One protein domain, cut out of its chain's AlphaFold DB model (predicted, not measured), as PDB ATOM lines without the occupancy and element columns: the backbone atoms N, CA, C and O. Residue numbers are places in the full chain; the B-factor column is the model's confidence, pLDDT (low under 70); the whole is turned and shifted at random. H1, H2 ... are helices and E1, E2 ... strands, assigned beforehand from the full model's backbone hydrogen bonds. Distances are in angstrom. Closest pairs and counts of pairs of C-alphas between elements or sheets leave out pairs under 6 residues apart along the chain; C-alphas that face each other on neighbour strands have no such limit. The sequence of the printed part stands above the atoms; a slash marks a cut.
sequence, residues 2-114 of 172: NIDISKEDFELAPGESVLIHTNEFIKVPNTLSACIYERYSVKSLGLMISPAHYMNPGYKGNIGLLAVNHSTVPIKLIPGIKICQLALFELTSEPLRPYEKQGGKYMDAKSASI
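This is residues 2 to 114 of the 172 residues of the protein "dCTP deaminase" of Acidibacillus sulfuroxidans (UniProt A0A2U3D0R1). The domain is an elongated, loosely matched sandwich of two small three-stranded sheets, E2 E6 E4 and E5 E3 E8, only partly face to face, with the long strands E2 and E6 making much of its length. The short strand pair E1 and E7 sits at one end of it and the short helix H2 at the other, from which residues 103 to 114 fold back alongside E6. The printed part has 113 residues, with eight named strands and two named helices in the order E1 E2 E3 H1 E4 E5 E6 E7 E8 H2; each sheet is antiparallel. The class is mostly strand, though under half of the residues are in named elements. The whole is compact, with a radius of gyration of the C-alphas of 15.3 A, and spans 47 by 27 by 21 A.

In the strongly twisted first sheet, the inner strand E6, residues 60 to 69, has as antiparallel neighbours E2, residues 17 to 27, and E4, residues 47 to 49. N 20 and O 65 are 2.8 A apart, and N 48 and O 68 are 2.9 A apart, both within hydrogen-bond range. E2 bends by 69 degrees at residue 24. In the second sheet E3, residues 32 to 38, is the inner strand between E5, residues 53 to 55, and E8, residues 84 to 90; N 37 and O 85 are 2.8 A apart and N 55 and O 34 2.7 A. These two sheets form a sandwich, two sheets face to face, 9.9 A centre to centre where they face each other, their best planes 36 degrees apart. E1, residues 10 to 12, and E7, residues 75 to 77, are antiparallel, with N 12 and O 75 2.8 A apart. The closest C-alphas of E1 and E6, those of Leu 12 and Asn 69, are 6.5 A apart. H1, residues 40 to 43, only grazes the sheet E2 E6 E4. H2, residues 99 to 102, is on neither three-stranded sheet. Both helices are too short for an O i to N i+4 pair; in each the one O i to N i+3 pair is within range.

E1 begins at C-alpha 10, (-0.282, 16.722, 33.501), and H2 ends at C-alpha 102, (-29.426, 28.579, 49.068). E6 is 28.1 A long, E2 26.8 A, E8 20.1 A and E3 19.7 A. E1 and E4 measure 6.6 A each, E7 6.3 A, E5 6.1 A, H2 5.1 A and H1 5.0 A.

The two C-alphas farthest apart, those of Val 73 and Ser 93, are 47.3 A apart. The printed part has no cut and no long link. Mean pLDDT of the printed part is 90.3; residue 2 and residues 51 to 52 are under 70.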
ATOM      1  N   ASN A   2      -9.771  22.637  29.522       68.38
ATOM      2  CA  ASN A   2     -10.080  21.485  30.368       68.38
ATOM      3  C   ASN A   2      -9.176  20.346  29.912       68.38
ATOM      4  O   ASN A   2      -9.190  20.017  28.730       68.38
ATOM      5  N   ILE A   3      -8.385  19.815  30.836       75.81
ATOM      6  CA  ILE A   3      -7.416  18.744  30.598       75.81
ATOM      7  C   ILE A   3      -7.984  17.492  31.253       75.81
ATOM      8  O   ILE A   3      -8.344  17.516  32.432       75.81
ATOM      9  N   ASP A   4      -8.102  16.420  30.478       81.00
ATOM     10  CA  ASP A   4      -8.520  15.120  30.995       81.00
ATOM     11  C   ASP A   4      -7.270  14.315  31.323       81.00
ATOM     12  O   ASP A   4      -6.720  13.608  30.478       81.00
ATOM     13  N   ILE A   5      -6.838  14.417  32.579       80.56
ATOM     14  CA  ILE A   5      -5.608  13.778  33.048       80.56
ATOM     15  C   ILE A   5      -5.631  12.242  32.934       80.56
ATOM     16  O   ILE A   5      -4.600  11.600  33.104       80.56
ATOM     17  N   SER A   6      -6.789  11.623  32.649       78.06
ATOM     18  CA  SER A   6      -6.881  10.187  32.342       78.06
ATOM     19  C   SER A   6      -6.378   9.811  30.948       78.06
ATOM     20  O   SER A   6      -6.151   8.632  30.679       78.06
ATOM     21  N   LYS A   7      -6.201  10.800  30.069       81.62
ATOM     22  CA  LYS A   7      -5.784  10.624  28.672       81.62
ATOM     23  C   LYS A   7      -4.428  11.247  28.380       81.62
ATOM     24  O   LYS A   7      -3.714  10.752  27.515       81.62
ATOM     25  N   GLU A   8      -4.101  12.327  29.077       83.94
ATOM     26  CA  GLU A   8      -2.860  13.069  28.907       83.94
ATOM     27  C   GLU A   8      -2.189  13.310  30.258       83.94
ATOM     28  O   GLU A   8      -2.845  13.592  31.259       83.94
ATOM     29  N   ASP A   9      -0.866  13.184  30.288       84.00
ATOM     30  CA  ASP A   9      -0.090  13.476  31.485       84.00
ATOM     31  C   ASP A   9      -0.128  14.978  31.784       84.00
ATOM     32  O   ASP A   9       0.059  15.806  30.891       84.00
ATOM     33  N   PHE A  10      -0.323  15.334  33.054       89.75
ATOM     34  CA  PHE A  10      -0.282  16.722  33.501       89.75
ATOM     35  C   PHE A  10       0.753  16.910  34.606       89.75
ATOM     36  O   PHE A  10       0.701  16.254  35.650       89.75
ATOM     37  N   GLU A  11       1.673  17.843  34.385       93.62
ATOM     38  CA  GLU A  11       2.663  18.272  35.367       93.62
ATOM     39  C   GLU A  11       2.327  19.677  35.851       93.62
ATOM     40  O   GLU A  11       2.163  20.604  35.062       93.62
ATOM     41  N   LEU A  12       2.228  19.825  37.169       94.06
ATOM     42  CA  LEU A  12       2.033  21.106  37.824       94.06
ATOM     43  C   LEU A  12       3.403  21.685  38.178       94.06
ATOM     44  O   LEU A  12       4.109  21.127  39.028       94.06
ATOM     45  N   ALA A  13       3.794  22.788  37.540       96.00
ATOM     46  CA  ALA A  13       5.099  23.390  37.782       96.00
ATOM     47  C   ALA A  13       5.176  24.054  39.174       96.00
ATOM     48  O   ALA A  13       4.142  24.378  39.768       96.00
ATOM     49  N   PRO A  14       6.386  24.259  39.728       96.94
ATOM     50  CA  PRO A  14       6.576  25.002  40.974       96.94
ATOM     51  C   PRO A  14       5.880  26.369  40.957       96.94
ATOM     52  O   PRO A  14       6.033  27.140  40.013       96.94
ATOM     53  N   GLY A  15       5.121  26.678  42.010       94.56
ATOM     54  CA  GLY A  15       4.391  27.940  42.158       94.56
ATOM     55  C   GLY A  15       3.093  28.042  41.350       94.56
ATOM     56  O   GLY A  15       2.363  29.022  41.504       94.56
ATOM     57  N   GLU A  16       2.767  27.052  40.516       94.69
ATOM     58  CA  GLU A  16       1.518  27.043  39.762       94.69
ATOM     59  C   GLU A  16       0.348  26.489  40.574       94.69
ATOM     60  O   GLU A  16       0.495  25.736  41.544       94.69
ATOM     61  N   SER A  17      -0.853  26.857  40.129       92.50
ATOM     62  CA  SER A  17      -2.099  26.312  40.644       92.50
ATOM     63  C   SER A  17      -3.008  25.865  39.510       92.50
ATOM     64  O   SER A  17      -3.025  26.460  38.430       92.50
ATOM     65  N   VAL A  18      -3.777  24.812  39.762       91.75
ATOM     66  CA  VAL A  18      -4.722  24.248  38.800       91.75
ATOM     67  C   VAL A  18      -6.009  23.851  39.508       91.75
ATOM     68  O   VAL A  18      -5.997  23.327  40.624       91.75
ATOM     69  N   LEU A  19      -7.141  24.109  38.856       90.19
ATOM     70  CA  LEU A  19      -8.433  23.629  39.321       90.19
ATOM     71  C   LEU A  19      -8.639  22.196  38.820       90.19
ATOM     72  O   LEU A  19      -8.688  21.953  37.616       90.19
ATOM     73  N   ILE A  20      -8.782  21.263  39.750       89.38
ATOM     74  CA  ILE A  20      -9.095  19.855  39.498       89.38
ATOM     75  C   ILE A  20     -10.467  19.525  40.081       89.38
ATOM     76  O   ILE A  20     -11.104  20.365  40.717       89.38
ATOM     77  N   HIS A  21     -10.940  18.299  39.889       89.00
ATOM     78  CA  HIS A  21     -12.109  17.805  40.603       89.00
ATOM     79  C   HIS A  21     -11.937  16.350  41.023       89.00
ATOM     80  O   HIS A  21     -11.142  15.604  40.456       89.00
ATOM     81  N   THR A  22     -12.703  15.959  42.033       89.31
ATOM     82  CA  THR A  22     -12.838  14.561  42.459       89.31
ATOM     83  C   THR A  22     -13.477  13.717  41.359       89.31
ATOM     84  O   THR A  22     -14.327  14.201  40.603       89.31
ATOM     85  N   ASN A  23     -13.090  12.445  41.282       89.56
ATOM     86  CA  ASN A  23     -13.758  11.473  40.416       89.56
ATOM     87  C   ASN A  23     -15.131  11.089  40.998       89.56
ATOM     88  O   ASN A  23     -16.087  10.814  40.278       89.56
ATOM     89  N   GLU A  24     -15.232  11.105  42.324       91.06
ATOM     90  CA  GLU A  24     -16.420  10.773  43.087       91.06
ATOM     91  C   GLU A  24     -17.511  11.837  42.936       91.06
ATOM     92  O   GLU A  24     -17.294  13.030  43.146       91.06
ATOM     93  N   PHE A  25     -18.724  11.377  42.641       93.19
ATOM     94  CA  PHE A  25     -19.924  12.198  42.699       93.19
ATOM     95  C   PHE A  25     -20.556  12.067  44.087       93.19
ATOM     96  O   PHE A  25     -21.114  11.022  44.430       93.19
ATOM     97  N   ILE A  26     -20.462  13.117  44.898       93.19
ATOM     98  CA  ILE A  26     -20.861  13.079  46.307       93.19
ATOM     99  C   ILE A  26     -22.305  13.555  46.443       93.19
ATOM    100  O   ILE A  26     -22.696  14.545  45.831       93.19
ATOM    101  N   LYS A  27     -23.098  12.852  47.257       96.31
ATOM    102  CA  LYS A  27     -24.440  13.260  47.696       96.31
ATOM    103  C   LYS A  27     -24.464  13.302  49.217       96.31
ATOM    104  O   LYS A  27     -24.335  12.261  49.854       96.31
ATOM    105  N   VAL A  28     -24.639  14.488  49.782       96.00
ATOM    106  CA  VAL A  28     -24.756  14.700  51.224       96.00
ATOM    107  C   VAL A  28     -26.246  14.792  51.567       96.00
ATOM    108  O   VAL A  28     -26.930  15.656  51.019       96.00
ATOM    109  N   PRO A  29     -26.790  13.917  52.430       96.06
ATOM    110  CA  PRO A  29     -28.189  14.006  52.839       96.06
ATOM    111  C   PRO A  29     -28.443  15.278  53.662       96.06
ATOM    112  O   PRO A  29     -27.517  15.886  54.190       96.06
ATOM    113  N   ASN A  30     -29.708  15.669  53.828       96.19
ATOM    114  CA  ASN A  30     -30.065  16.846  54.637       96.19
ATOM    115  C   ASN A  30     -29.754  16.680  56.137       96.19
ATOM    116  O   ASN A  30     -29.782  17.662  56.871       96.19
ATOM    117  N   THR A  31     -29.461  15.462  56.587       96.88
ATOM    118  CA  THR A  31     -29.116  15.134  57.977       96.88
ATOM    119  C   THR A  31     -27.619  15.214  58.269       96.88
ATOM    120  O   THR A  31     -27.227  15.086  59.426       96.88
ATOM    121  N   LEU A  32     -26.776  15.412  57.249       97.12
ATOM    122  CA  LEU A  32     -25.323  15.482  57.396       97.12
ATOM    123  C   LEU A  32     -24.771  16.769  56.780       97.12
ATOM    124  O   LEU A  32     -25.326  17.318  55.831       97.12
ATOM    125  N   SER A  33     -23.627  17.212  57.281       95.75
ATOM    126  CA  SER A  33     -22.694  18.056  56.542       95.75
ATOM    127  C   SER A  33     -21.404  17.285  56.300       95.75
ATOM    128  O   SER A  33     -21.168  16.228  56.894       95.75
ATOM    129  N   ALA A  34     -20.573  17.772  55.382       94.69
ATOM    130  CA  ALA A  34     -19.312  17.111  55.088       94.69
ATOM    131  C   ALA A  34     -18.179  18.109  54.860       94.69
ATOM    132  O   ALA A  34     -18.403  19.193  54.335       94.69
ATOM    133  N   CYS A  35     -16.954  17.727  55.209       92.94
ATOM    134  CA  CYS A  35     -15.750  18.499  54.917       92.94
ATOM    135  C   CYS A  35     -14.738  17.635  54.183       92.94
ATOM    136  O   CYS A  35     -14.498  16.485  54.559       92.94
ATOM    137  N   ILE A  36     -14.092  18.214  53.175       91.69
ATOM    138  CA  ILE A  36     -12.879  17.627  52.613       91.69
ATOM    139  C   ILE A  36     -11.678  18.064  53.435       91.69
ATOM    140  O   ILE A  36     -11.442  19.257  53.611       91.69
ATOM    141  N   TYR A  37     -10.890  17.082  53.856       90.56
ATOM    142  CA  TYR A  37      -9.571  17.281  54.425       90.56
ATOM    143  C   TYR A  37      -8.500  16.773  53.471       90.56
ATOM    144  O   TYR A  37      -8.641  15.744  52.812       90.56
ATOM    145  N   GLU A  38      -7.389  17.484  53.424       89.69
ATOM    146  CA  GLU A  38      -6.199  17.036  52.719       89.69
ATOM    147  C   GLU A  38      -5.570  15.813  53.413       89.69
ATOM    148  O   GLU A  38      -5.640  15.655  54.638       89.69
ATOM    149  N   ARG A  39      -4.938  14.927  52.634       91.19
ATOM    150  CA  ARG A  39      -4.093  13.863  53.190       91.19
ATOM    151  C   ARG A  39      -2.714  14.423  53.515       91.19
ATOM    152  O   ARG A  39      -2.041  14.953  52.637       91.19
ATOM    153  N   TYR A  40      -2.239  14.202  54.738       90.00
ATOM    154  CA  TYR A  40      -0.919  14.686  55.158       90.00
ATOM    155  C   TYR A  40       0.222  14.231  54.233       90.00
ATOM    156  O   TYR A  40       1.102  15.022  53.920       90.00
ATOM    157  N   SER A  41       0.165  12.994  53.725       90.81
ATOM    158  CA  SER A  41       1.159  12.458  52.783       90.81
ATOM    159  C   SER A  41       1.237  13.220  51.457       90.81
ATOM    160  O   SER A  41       2.250  13.156  50.775       90.81
ATOM    161  N   VAL A  42       0.152  13.886  51.054       91.69
ATOM    162  CA  VAL A  42       0.110  14.720  49.845       91.69
ATOM    163  C   VAL A  42       0.699  16.086  50.155       91.69
ATOM    164  O   VAL A  42       1.627  16.521  49.477       91.69
ATOM    165  N   LYS A  43       0.267  16.676  51.272       90.62
ATOM    166  CA  LYS A  43       0.811  17.932  51.789       90.62
ATOM    167  C   LYS A  43       2.329  17.890  51.968       90.62
ATOM    168  O   LYS A  43       3.017  18.851  51.639       90.62
ATOM    169  N   SER A  44       2.869  16.780  52.475       92.25
ATOM    170  CA  SER A  44       4.310  16.616  52.699       92.25
ATOM    171  C   SER A  44       5.141  16.611  51.413       92.25
ATOM    172  O   SER A  44       6.345  16.828  51.486       92.25
ATOM    173  N   LEU A  45       4.525  16.389  50.245       92.56
ATOM    174  CA  LEU A  45       5.185  16.509  48.938       92.56
ATOM    175  C   LEU A  45       5.243  17.961  48.435       92.56
ATOM    176  O   LEU A  45       5.761  18.212  47.355       92.56
ATOM    177  N   GLY A  46       4.683  18.914  49.185       93.69
ATOM    178  CA  GLY A  46       4.523  20.298  48.747       93.69
ATOM    179  C   GLY A  46       3.330  20.513  47.813       93.69
ATOM    180  O   GLY A  46       3.132  21.634  47.356       93.69
ATOM    181  N   LEU A  47       2.509  19.488  47.554       94.38
ATOM    182  CA  LEU A  47       1.226  19.652  46.877       94.38
ATOM    183  C   LEU A  47       0.166  20.014  47.915       94.38
ATOM    184  O   LEU A  47      -0.182  19.173  48.737       94.38
ATOM    185  N   MET A  48      -0.341  21.244  47.865       93.06
ATOM    186  CA  MET A  48      -1.455  21.681  48.700       93.06
ATOM    187  C   MET A  48      -2.770  21.517  47.943       93.06
ATOM    188  O   MET A  48      -2.925  22.027  46.833       93.06
ATOM    189  N   ILE A  49      -3.739  20.856  48.566       90.75
ATOM    190  CA  ILE A  49      -5.130  20.811  48.105       90.75
ATOM    191  C   ILE A  49      -5.952  21.796  48.937       90.75
ATOM    192  O   ILE A  49      -5.922  21.723  50.164       90.75
ATOM    193  N   SER A  50      -6.685  22.707  48.279       78.62
ATOM    194  CA  SER A  50      -7.435  23.784  48.943       78.62
ATOM    195  C   SER A  50      -8.202  23.271  50.178       78.62
ATOM    196  O   SER A  50      -9.027  22.357  50.059       78.62
ATOM    197  N   PRO A  51      -7.912  23.824  51.371       55.69
ATOM    198  CA  PRO A  51      -8.135  23.129  52.637       55.69
ATOM    199  C   PRO A  51      -9.572  23.181  53.174       55.69
ATOM    200  O   PRO A  51      -9.831  22.594  54.221       55.69
ATOM    201  N   ALA A  52     -10.510  23.872  52.519       57.69
ATOM    202  CA  ALA A  52     -11.841  24.094  53.086       57.69
ATOM    203  C   ALA A  52     -12.959  23.964  52.045       57.69
ATOM    204  O   ALA A  52     -13.453  24.954  51.510       57.69
ATOM    205  N   HIS A  53     -13.407  22.730  51.803       75.38
ATOM    206  CA  HIS A  53     -14.660  22.473  51.087       75.38
ATOM    207  C   HIS A  53     -15.690  21.948  52.084       75.38
ATOM    208  O   HIS A  53     -15.809  20.738  52.288       75.38
ATOM    209  N   TYR A  54     -16.397  22.874  52.733       88.56
ATOM    210  CA  TYR A  54     -17.598  22.549  53.493       88.56
ATOM    211  C   TYR A  54     -18.743  22.288  52.510       88.56
ATOM    212  O   TYR A  54     -19.143  23.163  51.742       88.56
ATOM    213  N   MET A  55     -19.270  21.072  52.529       92.69
ATOM    214  CA  MET A  55     -20.481  20.686  51.826       92.69
ATOM    215  C   MET A  55     -21.671  20.877  52.754       92.69
ATOM    216  O   MET A  55     -21.820  20.198  53.773       92.69
ATOM    217  N   ASN A  56     -22.535  21.805  52.356       95.00
ATOM    218  CA  ASN A  56     -23.811  22.027  53.011       95.00
ATOM    219  C   ASN A  56     -24.700  20.768  52.933       95.00
ATOM    220  O   ASN A  56     -24.630  20.033  51.943       95.00
ATOM    221  N   PRO A  57     -25.590  20.556  53.916       96.44
ATOM    222  CA  PRO A  57     -26.613  19.519  53.834       96.44
ATOM    223  C   PRO A  57     -27.420  19.618  52.537       96.44
ATOM    224  O   PRO A  57     -27.816  20.713  52.120       96.44
ATOM    225  N   GLY A  58     -27.644  18.476  51.890       95.62
ATOM    226  CA  GLY A  58     -28.306  18.401  50.586       95.62
ATOM    227  C   GLY A  58     -27.393  18.674  49.384       95.62
ATOM    228  O   GLY A  58     -27.880  18.705  48.257       95.62
ATOM    229  N   TYR A  59     -26.085  18.891  49.581       95.19
ATOM    230  CA  TYR A  59     -25.141  19.045  48.472       95.19
ATOM    231  C   TYR A  59     -25.095  17.791  47.586       95.19
ATOM    232  O   TYR A  59     -25.079  16.661  48.078       95.19
ATOM    233  N   LYS A  60     -25.000  17.992  46.269       94.88
ATOM    234  CA  LYS A  60     -24.812  16.926  45.288       94.88
ATOM    235  C   LYS A  60     -23.904  17.399  44.152       94.88
ATOM    236  O   LYS A  60     -24.217  18.404  43.524       94.88
ATOM    237  N   GLY A  61     -22.817  16.685  43.866       93.06
ATOM    238  CA  GLY A  61     -21.890  17.034  42.783       93.06
ATOM    239  C   GLY A  61     -20.490  16.432  42.929       93.06
ATOM    240  O   GLY A  61     -20.138  15.878  43.971       93.06
ATOM    241  N   ASN A  62     -19.687  16.553  41.871       91.38
ATOM    242  CA  ASN A  62     -18.236  16.425  41.951       91.38
ATOM    243  C   ASN A  62     -17.656  17.674  42.615       91.38
ATOM    244  O   ASN A  62     -18.038  18.806  42.310       91.38
ATOM    245  N   ILE A  63     -16.677  17.469  43.488       89.12
ATOM    246  CA  ILE A  63     -16.033  18.566  44.204       89.12
ATOM    247  C   ILE A  63     -14.866  19.099  43.388       89.12
ATOM    248  O   ILE A  63     -13.940  18.341  43.097       89.12
ATOM    249  N   GLY A  64     -14.914  20.388  43.051       88.81
ATOM    250  CA  GLY A  64     -13.776  21.128  42.515       88.81
ATOM    251  C   GLY A  64     -12.770  21.449  43.620       88.81
ATOM    252  O   GLY A  64     -13.172  21.828  44.715       88.81
ATOM    253  N   LEU A  65     -11.480  21.294  43.335       89.12
ATOM    254  CA  LEU A  65     -10.376  21.518  44.263       89.12
ATOM    255  C   LEU A  65      -9.321  22.381  43.574       89.12
ATOM    256  O   LEU A  65      -8.981  22.133  42.421       89.12
ATOM    257  N   LEU A  66      -8.766  23.364  44.276       90.94
ATOM    258  CA  LEU A  66      -7.570  24.065  43.809       90.94
ATOM    259  C   LEU A  66      -6.336  23.319  44.323       90.94
ATOM    260  O   LEU A  66      -6.156  23.208  45.535       90.94
ATOM    261  N   ALA A  67      -5.522  22.799  43.411       92.31
ATOM    262  CA  ALA A  67      -4.226  22.212  43.717       92.31
ATOM    263  C   ALA A  67      -3.129  23.253  43.476       92.31
ATOM    264  O   ALA A  67      -3.140  23.915  42.439       92.31
ATOM    265  N   VAL A  68      -2.198  23.400  44.417       94.88
ATOM    266  CA  VAL A  68      -1.087  24.361  44.350       94.88
ATOM    267  C   VAL A  68       0.220  23.630  44.623       94.88
ATOM    268  O   VAL A  68       0.336  22.927  45.630       94.88
ATOM    269  N   ASN A  69       1.208  23.792  43.745       96.31
ATOM    270  CA  ASN A  69       2.538  23.229  43.953       96.31
ATOM    271  C   ASN A  69       3.428  24.238  44.692       96.31
ATOM    272  O   ASN A  69       3.915  25.202  44.108       96.31
ATOM    273  N   HIS A  70       3.659  23.999  45.980       96.19
ATOM    274  CA  HIS A  70       4.593  24.756  46.816       96.19
ATOM    275  C   HIS A  70       5.995  24.135  46.886       96.19
ATOM    276  O   HIS A  70       6.857  24.657  47.592       96.19
ATOM    277  N   SER A  71       6.231  23.012  46.207       95.25
ATOM    278  CA  SER A  71       7.562  22.416  46.124       95.25
ATOM    279  C   SER A  71       8.433  23.141  45.091       95.25
ATOM    280  O   SER A  71       7.960  23.970  44.315       95.25
ATOM    281  N   THR A  72       9.723  22.811  45.069       96.12
ATOM    282  CA  THR A  72      10.695  23.342  44.101       96.12
ATOM    283  C   THR A  72      10.813  22.492  42.833       96.12
ATOM    284  O   THR A  72      11.610  22.820  41.957       96.12
ATOM    285  N   VAL A  73      10.039  21.407  42.713       96.25
ATOM    286  CA  VAL A  73      10.078  20.480  41.573       96.25
ATOM    287  C   VAL A  73       8.689  20.320  40.940       96.25
ATOM    288  O   VAL A  73       7.679  20.492  41.627       96.25
ATOM    289  N   PRO A  74       8.586  20.007  39.638       96.00
ATOM    290  CA  PRO A  74       7.301  19.681  39.025       96.00
ATOM    291  C   PRO A  74       6.635  18.482  39.711       96.00
ATOM    292  O   PRO A  74       7.299  17.503  40.057       96.00
ATOM    293  N   ILE A  75       5.314  18.548  39.892       94.88
ATOM    294  CA  ILE A  75       4.516  17.453  40.455       94.88
ATOM    295  C   ILE A  75       3.577  16.925  39.379       94.88
ATOM    296  O   ILE A  75       2.689  17.635  38.909       94.88
ATOM    297  N   LYS A  76       3.737  15.651  39.022       92.62
ATOM    298  CA  LYS A  76       2.837  14.972  38.092       92.62
ATOM    299  C   LYS A  76       1.527  14.599  38.787       92.62
ATOM    300  O   LYS A  76       1.533  13.874  39.783       92.62
ATOM    301  N   LEU A  77       0.401  15.074  38.258       90.75
ATOM    302  CA  LEU A  77      -0.927  14.699  38.735       90.75
ATOM    303  C   LEU A  77      -1.374  13.424  38.024       90.75
ATOM    304  O   LEU A  77      -1.609  13.422  36.819       90.75
ATOM    305  N   ILE A  78      -1.489  12.336  38.784       88.69
ATOM    306  CA  ILE A  78      -1.871  11.024  38.257       88.69
ATOM    307  C   ILE A  78      -3.325  10.724  38.663       88.69
ATOM    308  O   ILE A  78      -3.642  10.756  39.860       88.69
ATOM    309  N   PRO A  79      -4.217  10.410  37.708       87.19
ATOM    310  CA  PRO A  79      -5.590  10.001  37.996       87.19
ATOM    311  C   PRO A  79      -5.667   8.810  38.953       87.19
ATOM    312  O   PRO A  79      -4.845   7.899  38.914       87.19
ATOM    313  N   GLY A  80      -6.695   8.791  39.800       85.00
ATOM    314  CA  GLY A  80      -6.942   7.690  40.739       85.00
ATOM    315  C   GLY A  80      -6.089   7.727  42.011       85.00
ATOM    316  O   GLY A  80      -6.357   6.974  42.950       85.00
ATOM    317  N   ILE A  81      -5.110   8.631  42.107       89.50
ATOM    318  CA  ILE A  81      -4.403   8.877  43.363       89.50
ATOM    319  C   ILE A  81      -5.344   9.565  44.355       89.50
ATOM    320  O   ILE A  81      -5.943  10.602  44.080       89.50
ATOM    321  N   LYS A  82      -5.445   8.994  45.558       90.50
ATOM    322  CA  LYS A  82      -6.212   9.584  46.661       90.50
ATOM    323  C   LYS A  82      -5.507  10.844  47.155       90.50
ATOM    324  O   LYS A  82      -4.452  10.733  47.779       90.50
ATOM    325  N   ILE A  83      -6.099  12.015  46.939       90.06
ATOM    326  CA  ILE A  83      -5.504  13.305  47.337       90.06
ATOM    327  C   ILE A  83      -6.097  13.901  48.619       90.06
ATOM    328  O   ILE A  83      -5.437  14.647  49.341       90.06
ATOM    329  N   CYS A  84      -7.327  13.518  48.946       91.50
ATOM    330  CA  CYS A  84      -8.075  14.043  50.076       91.50
ATOM    331  C   CYS A  84      -8.914  12.946  50.743       91.50
ATOM    332  O   CYS A  84      -8.950  11.800  50.291       91.50
ATOM    333  N   GLN A  85      -9.561  13.297  51.845       91.69
ATOM    334  CA  GLN A  85     -10.451  12.448  52.625       91.69
ATOM    335  C   GLN A  85     -11.710  13.230  53.005       91.69
ATOM    336  O   GLN A  85     -11.673  14.454  53.121       91.69
ATOM    337  N   LEU A  86     -12.818  12.520  53.183       92.38
ATOM    338  CA  LEU A  86     -14.115  13.094  53.515       92.38
ATOM    339  C   LEU A  86     -14.426  12.841  54.991       92.38
ATOM    340  O   LEU A  86     -14.420  11.693  55.427       92.38
ATOM    341  N   ALA A  87     -14.728  13.897  55.738       93.75
ATOM    342  CA  ALA A  87     -15.326  13.800  57.063       93.75
ATOM    343  C   ALA A  87     -16.813  14.137  56.973       93.75
ATOM    344  O   ALA A  87     -17.183  15.102  56.305       93.75
ATOM    345  N   LEU A  88     -17.647  13.351  57.649       95.88
ATOM    346  CA  LEU A  88     -19.090  13.553  57.738       95.88
ATOM    347  C   LEU A  88     -19.446  13.969  59.163       95.88
ATOM    348  O   LEU A  88     -18.909  13.413  60.119       95.88
ATOM    349  N   PHE A  89     -20.363  14.919  59.288       96.38
ATOM    350  CA  PHE A  89     -20.833  15.439  60.566       96.38
ATOM    351  C   PHE A  89     -22.350  15.344  60.608       96.38
ATOM    352  O   PHE A  89     -23.032  15.802  59.691       96.38
ATOM    353  N   GLU A  90     -22.875  14.738  61.664       97.88
ATOM    354  CA  GLU A  90     -24.313  14.629  61.875       97.88
ATOM    355  C   GLU A  90     -24.891  15.948  62.383       97.88
ATOM    356  O   GLU A  90     -24.302  16.619  63.234       97.88
ATOM    357  N   LEU A  91     -26.043  16.337  61.836       97.31
ATOM    358  CA  LEU A  91     -26.775  17.506  62.299       97.31
ATOM    359  C   LEU A  91     -27.666  17.134  63.481       97.31
ATOM    360  O   LEU A  91     -28.327  16.101  63.487       97.31
ATOM    361  N   THR A  92     -27.757  18.039  64.451       97.12
ATOM    362  CA  THR A  92     -28.656  17.891  65.603       97.12
ATOM    363  C   THR A  92     -30.110  18.253  65.285       97.12
ATOM    364  O   THR A  92     -31.006  17.931  66.063       97.12
ATOM    365  N   SER A  93     -30.363  18.931  64.162       95.88
ATOM    366  CA  SER A  93     -31.697  19.328  63.705       95.88
ATOM    367  C   SER A  93     -31.749  19.509  62.187       95.88
ATOM    368  O   SER A  93     -30.721  19.592  61.513       95.88
ATOM    369  N   GLU A  94     -32.960  19.572  61.630       93.81
ATOM    370  CA  GLU A  94     -33.147  19.806  60.198       93.81
ATOM    371  C   GLU A  94     -32.621  21.199  59.786       93.81
ATOM    372  O   GLU A  94     -32.919  22.201  60.450       93.81
ATOM    373  N   PRO A  95     -31.856  21.309  58.683       95.38
ATOM    374  CA  PRO A  95     -31.349  22.591  58.222       95.38
ATOM    375  C   PRO A  95     -32.490  23.478  57.711       95.38
ATOM    376  O   PRO A  95     -33.203  23.126  56.774       95.38
ATOM    377  N   LEU A  96     -32.589  24.700  58.246       95.19
ATOM    378  CA  LEU A  96     -33.546  25.725  57.792       95.19
ATOM    379  C   LEU A  96     -33.476  25.974  56.275       95.19
ATOM    380  O   LEU A  96     -34.492  26.187  55.611       95.19
ATOM    381  N   ARG A  97     -32.257  25.982  55.723       94.62
ATOM    382  CA  ARG A  97     -31.976  26.206  54.300       94.62
ATOM    383  C   ARG A  97     -30.907  25.213  53.827       94.62
ATOM    384  O   ARG A  97     -29.725  25.547  53.894       94.62
ATOM    385  N   PRO A  98     -31.278  24.003  53.367       94.19
ATOM    386  CA  PRO A  98     -30.341  23.093  52.705       94.19
ATOM    387  C   PRO A  98     -29.788  23.721  51.420       94.19
ATOM    388  O   PRO A  98     -30.342  24.700  50.914       94.19
ATOM    389  N   TYR A  99     -28.705  23.159  50.882       94.38
ATOM    390  CA  TYR A  99     -27.904  23.774  49.819       94.38
ATOM    391  C   TYR A  99     -28.714  24.213  48.588       94.38
ATOM    392  O   TYR A  99     -28.507  25.306  48.061       94.38
ATOM    393  N   GLU A 100     -29.681  23.399  48.166       90.38
ATOM    394  CA  GLU A 100     -30.590  23.714  47.057       90.38
ATOM    395  C   GLU A 100     -31.365  25.020  47.296       90.38
ATOM    396  O   GLU A 100     -31.406  25.897  46.436       90.38
ATOM    397  N   LYS A 101     -31.888  25.213  48.515       92.06
ATOM    398  CA  LYS A 101     -32.628  26.424  48.905       92.06
ATOM    399  C   LYS A 101     -31.728  27.652  49.092       92.06
ATOM    400  O   LYS A 101     -32.242  28.752  49.265       92.06
ATOM    401  N   GLN A 102     -30.404  27.483  49.063       88.25
ATOM    402  CA  GLN A 102     -29.426  28.579  49.068       88.25
ATOM    403  C   GLN A 102     -29.055  29.043  47.644       88.25
ATOM    404  O   GLN A 102     -28.163  29.871  47.474       88.25
ATOM    405  N   GLY A 103     -29.704  28.498  46.609       87.81
ATOM    406  CA  GLY A 103     -29.424  28.797  45.202       87.81
ATOM    407  C   GLY A 103     -28.467  27.808  44.532       87.81
ATOM    408  O   GLY A 103     -28.296  27.883  43.321       87.81
ATOM    409  N   GLY A 104     -27.861  26.879  45.286       88.62
ATOM    410  CA  GLY A 104     -27.225  25.675  44.741       88.62
ATOM    411  C   GLY A 104     -26.253  25.899  43.577       88.62
ATOM    412  O   GLY A 104     -26.245  25.106  42.641       88.62
ATOM    413  N   LYS A 105     -25.437  26.966  43.601       88.56
ATOM    414  CA  LYS A 105     -24.626  27.409  42.441       88.56
ATOM    415  C   LYS A 105     -23.776  26.299  41.817       88.56
ATOM    416  O   LYS A 105     -23.563  26.296  40.604       88.56
ATOM    417  N   TYR A 106     -23.292  25.367  42.635       89.88
ATOM    418  CA  TYR A 106     -22.444  24.250  42.214       89.88
ATOM    419  C   TYR A 106     -23.146  22.885  42.331       89.88
ATOM    420  O   TYR A 106     -22.478  21.853  42.333       89.88
ATOM    421  N   MET A 107     -24.478  22.870  42.442       91.31
ATOM    422  CA  MET A 107     -25.281  21.646  42.440       91.31
ATOM    423  C   MET A 107     -25.122  20.911  41.106       91.31
ATOM    424  O   MET A 107     -25.068  21.534  40.045       91.31
ATOM    425  N   ASP A 108     -25.038  19.584  41.171       92.62
ATOM    426  CA  ASP A 108     -24.909  18.672  40.034       92.62
ATOM    427  C   ASP A 108     -23.696  18.937  39.126       92.62
ATOM    428  O   ASP A 108     -23.651  18.462  37.988       92.62
ATOM    429  N   ALA A 109     -22.681  19.649  39.630       88.06
ATOM    430  CA  ALA A 109     -21.423  19.832  38.919       88.06
ATOM    431  C   ALA A 109     -20.804  18.466  38.572       88.06
ATOM    432  O   ALA A 109     -20.712  17.587  39.428       88.06
ATOM    433  N   LYS A 110     -20.382  18.301  37.312       86.38
ATOM    434  CA  LYS A 110     -19.749  17.070  36.790       86.38
ATOM    435  C   LYS A 110     -18.266  17.236  36.461       86.38
ATOM    436  O   LYS A 110     -17.612  16.291  36.037       86.38
ATOM    437  N   SER A 111     -17.752  18.451  36.604       83.00
ATOM    438  CA  SER A 111     -16.374  18.816  36.304       83.00
ATOM    439  C   SER A 111     -15.944  19.965  37.205       83.00
ATOM    440  O   SER A 111     -16.765  20.576  37.896       83.00
ATOM    441  N   ALA A 112     -14.659  20.304  37.144       78.06
ATOM    442  CA  ALA A 112     -14.144  21.545  37.698       78.06
ATOM    443  C   ALA A 112     -14.965  22.732  37.149       78.06
ATOM    444  O   ALA A 112     -14.991  22.972  35.941       78.06
ATOM    445  N   SER A 113     -15.691  23.431  38.027       73.12
ATOM    446  CA  SER A 113     -16.455  24.629  37.671       73.12
ATOM    447  C   SER A 113     -15.616  25.857  37.965       73.12
ATOM    448  O   SER A 113     -15.107  26.007  39.074       73.12
ATOM    449  N   ILE A 114     -15.555  26.785  37.013       80.62
ATOM    450  CA  ILE A 114     -15.071  28.136  37.296       80.62
ATOM    451  C   ILE A 114     -15.939  28.804  38.370       80.62
ATOM    452  O   ILE A 114     -17.085  28.401  38.613       80.62
TER     453      ILE A 114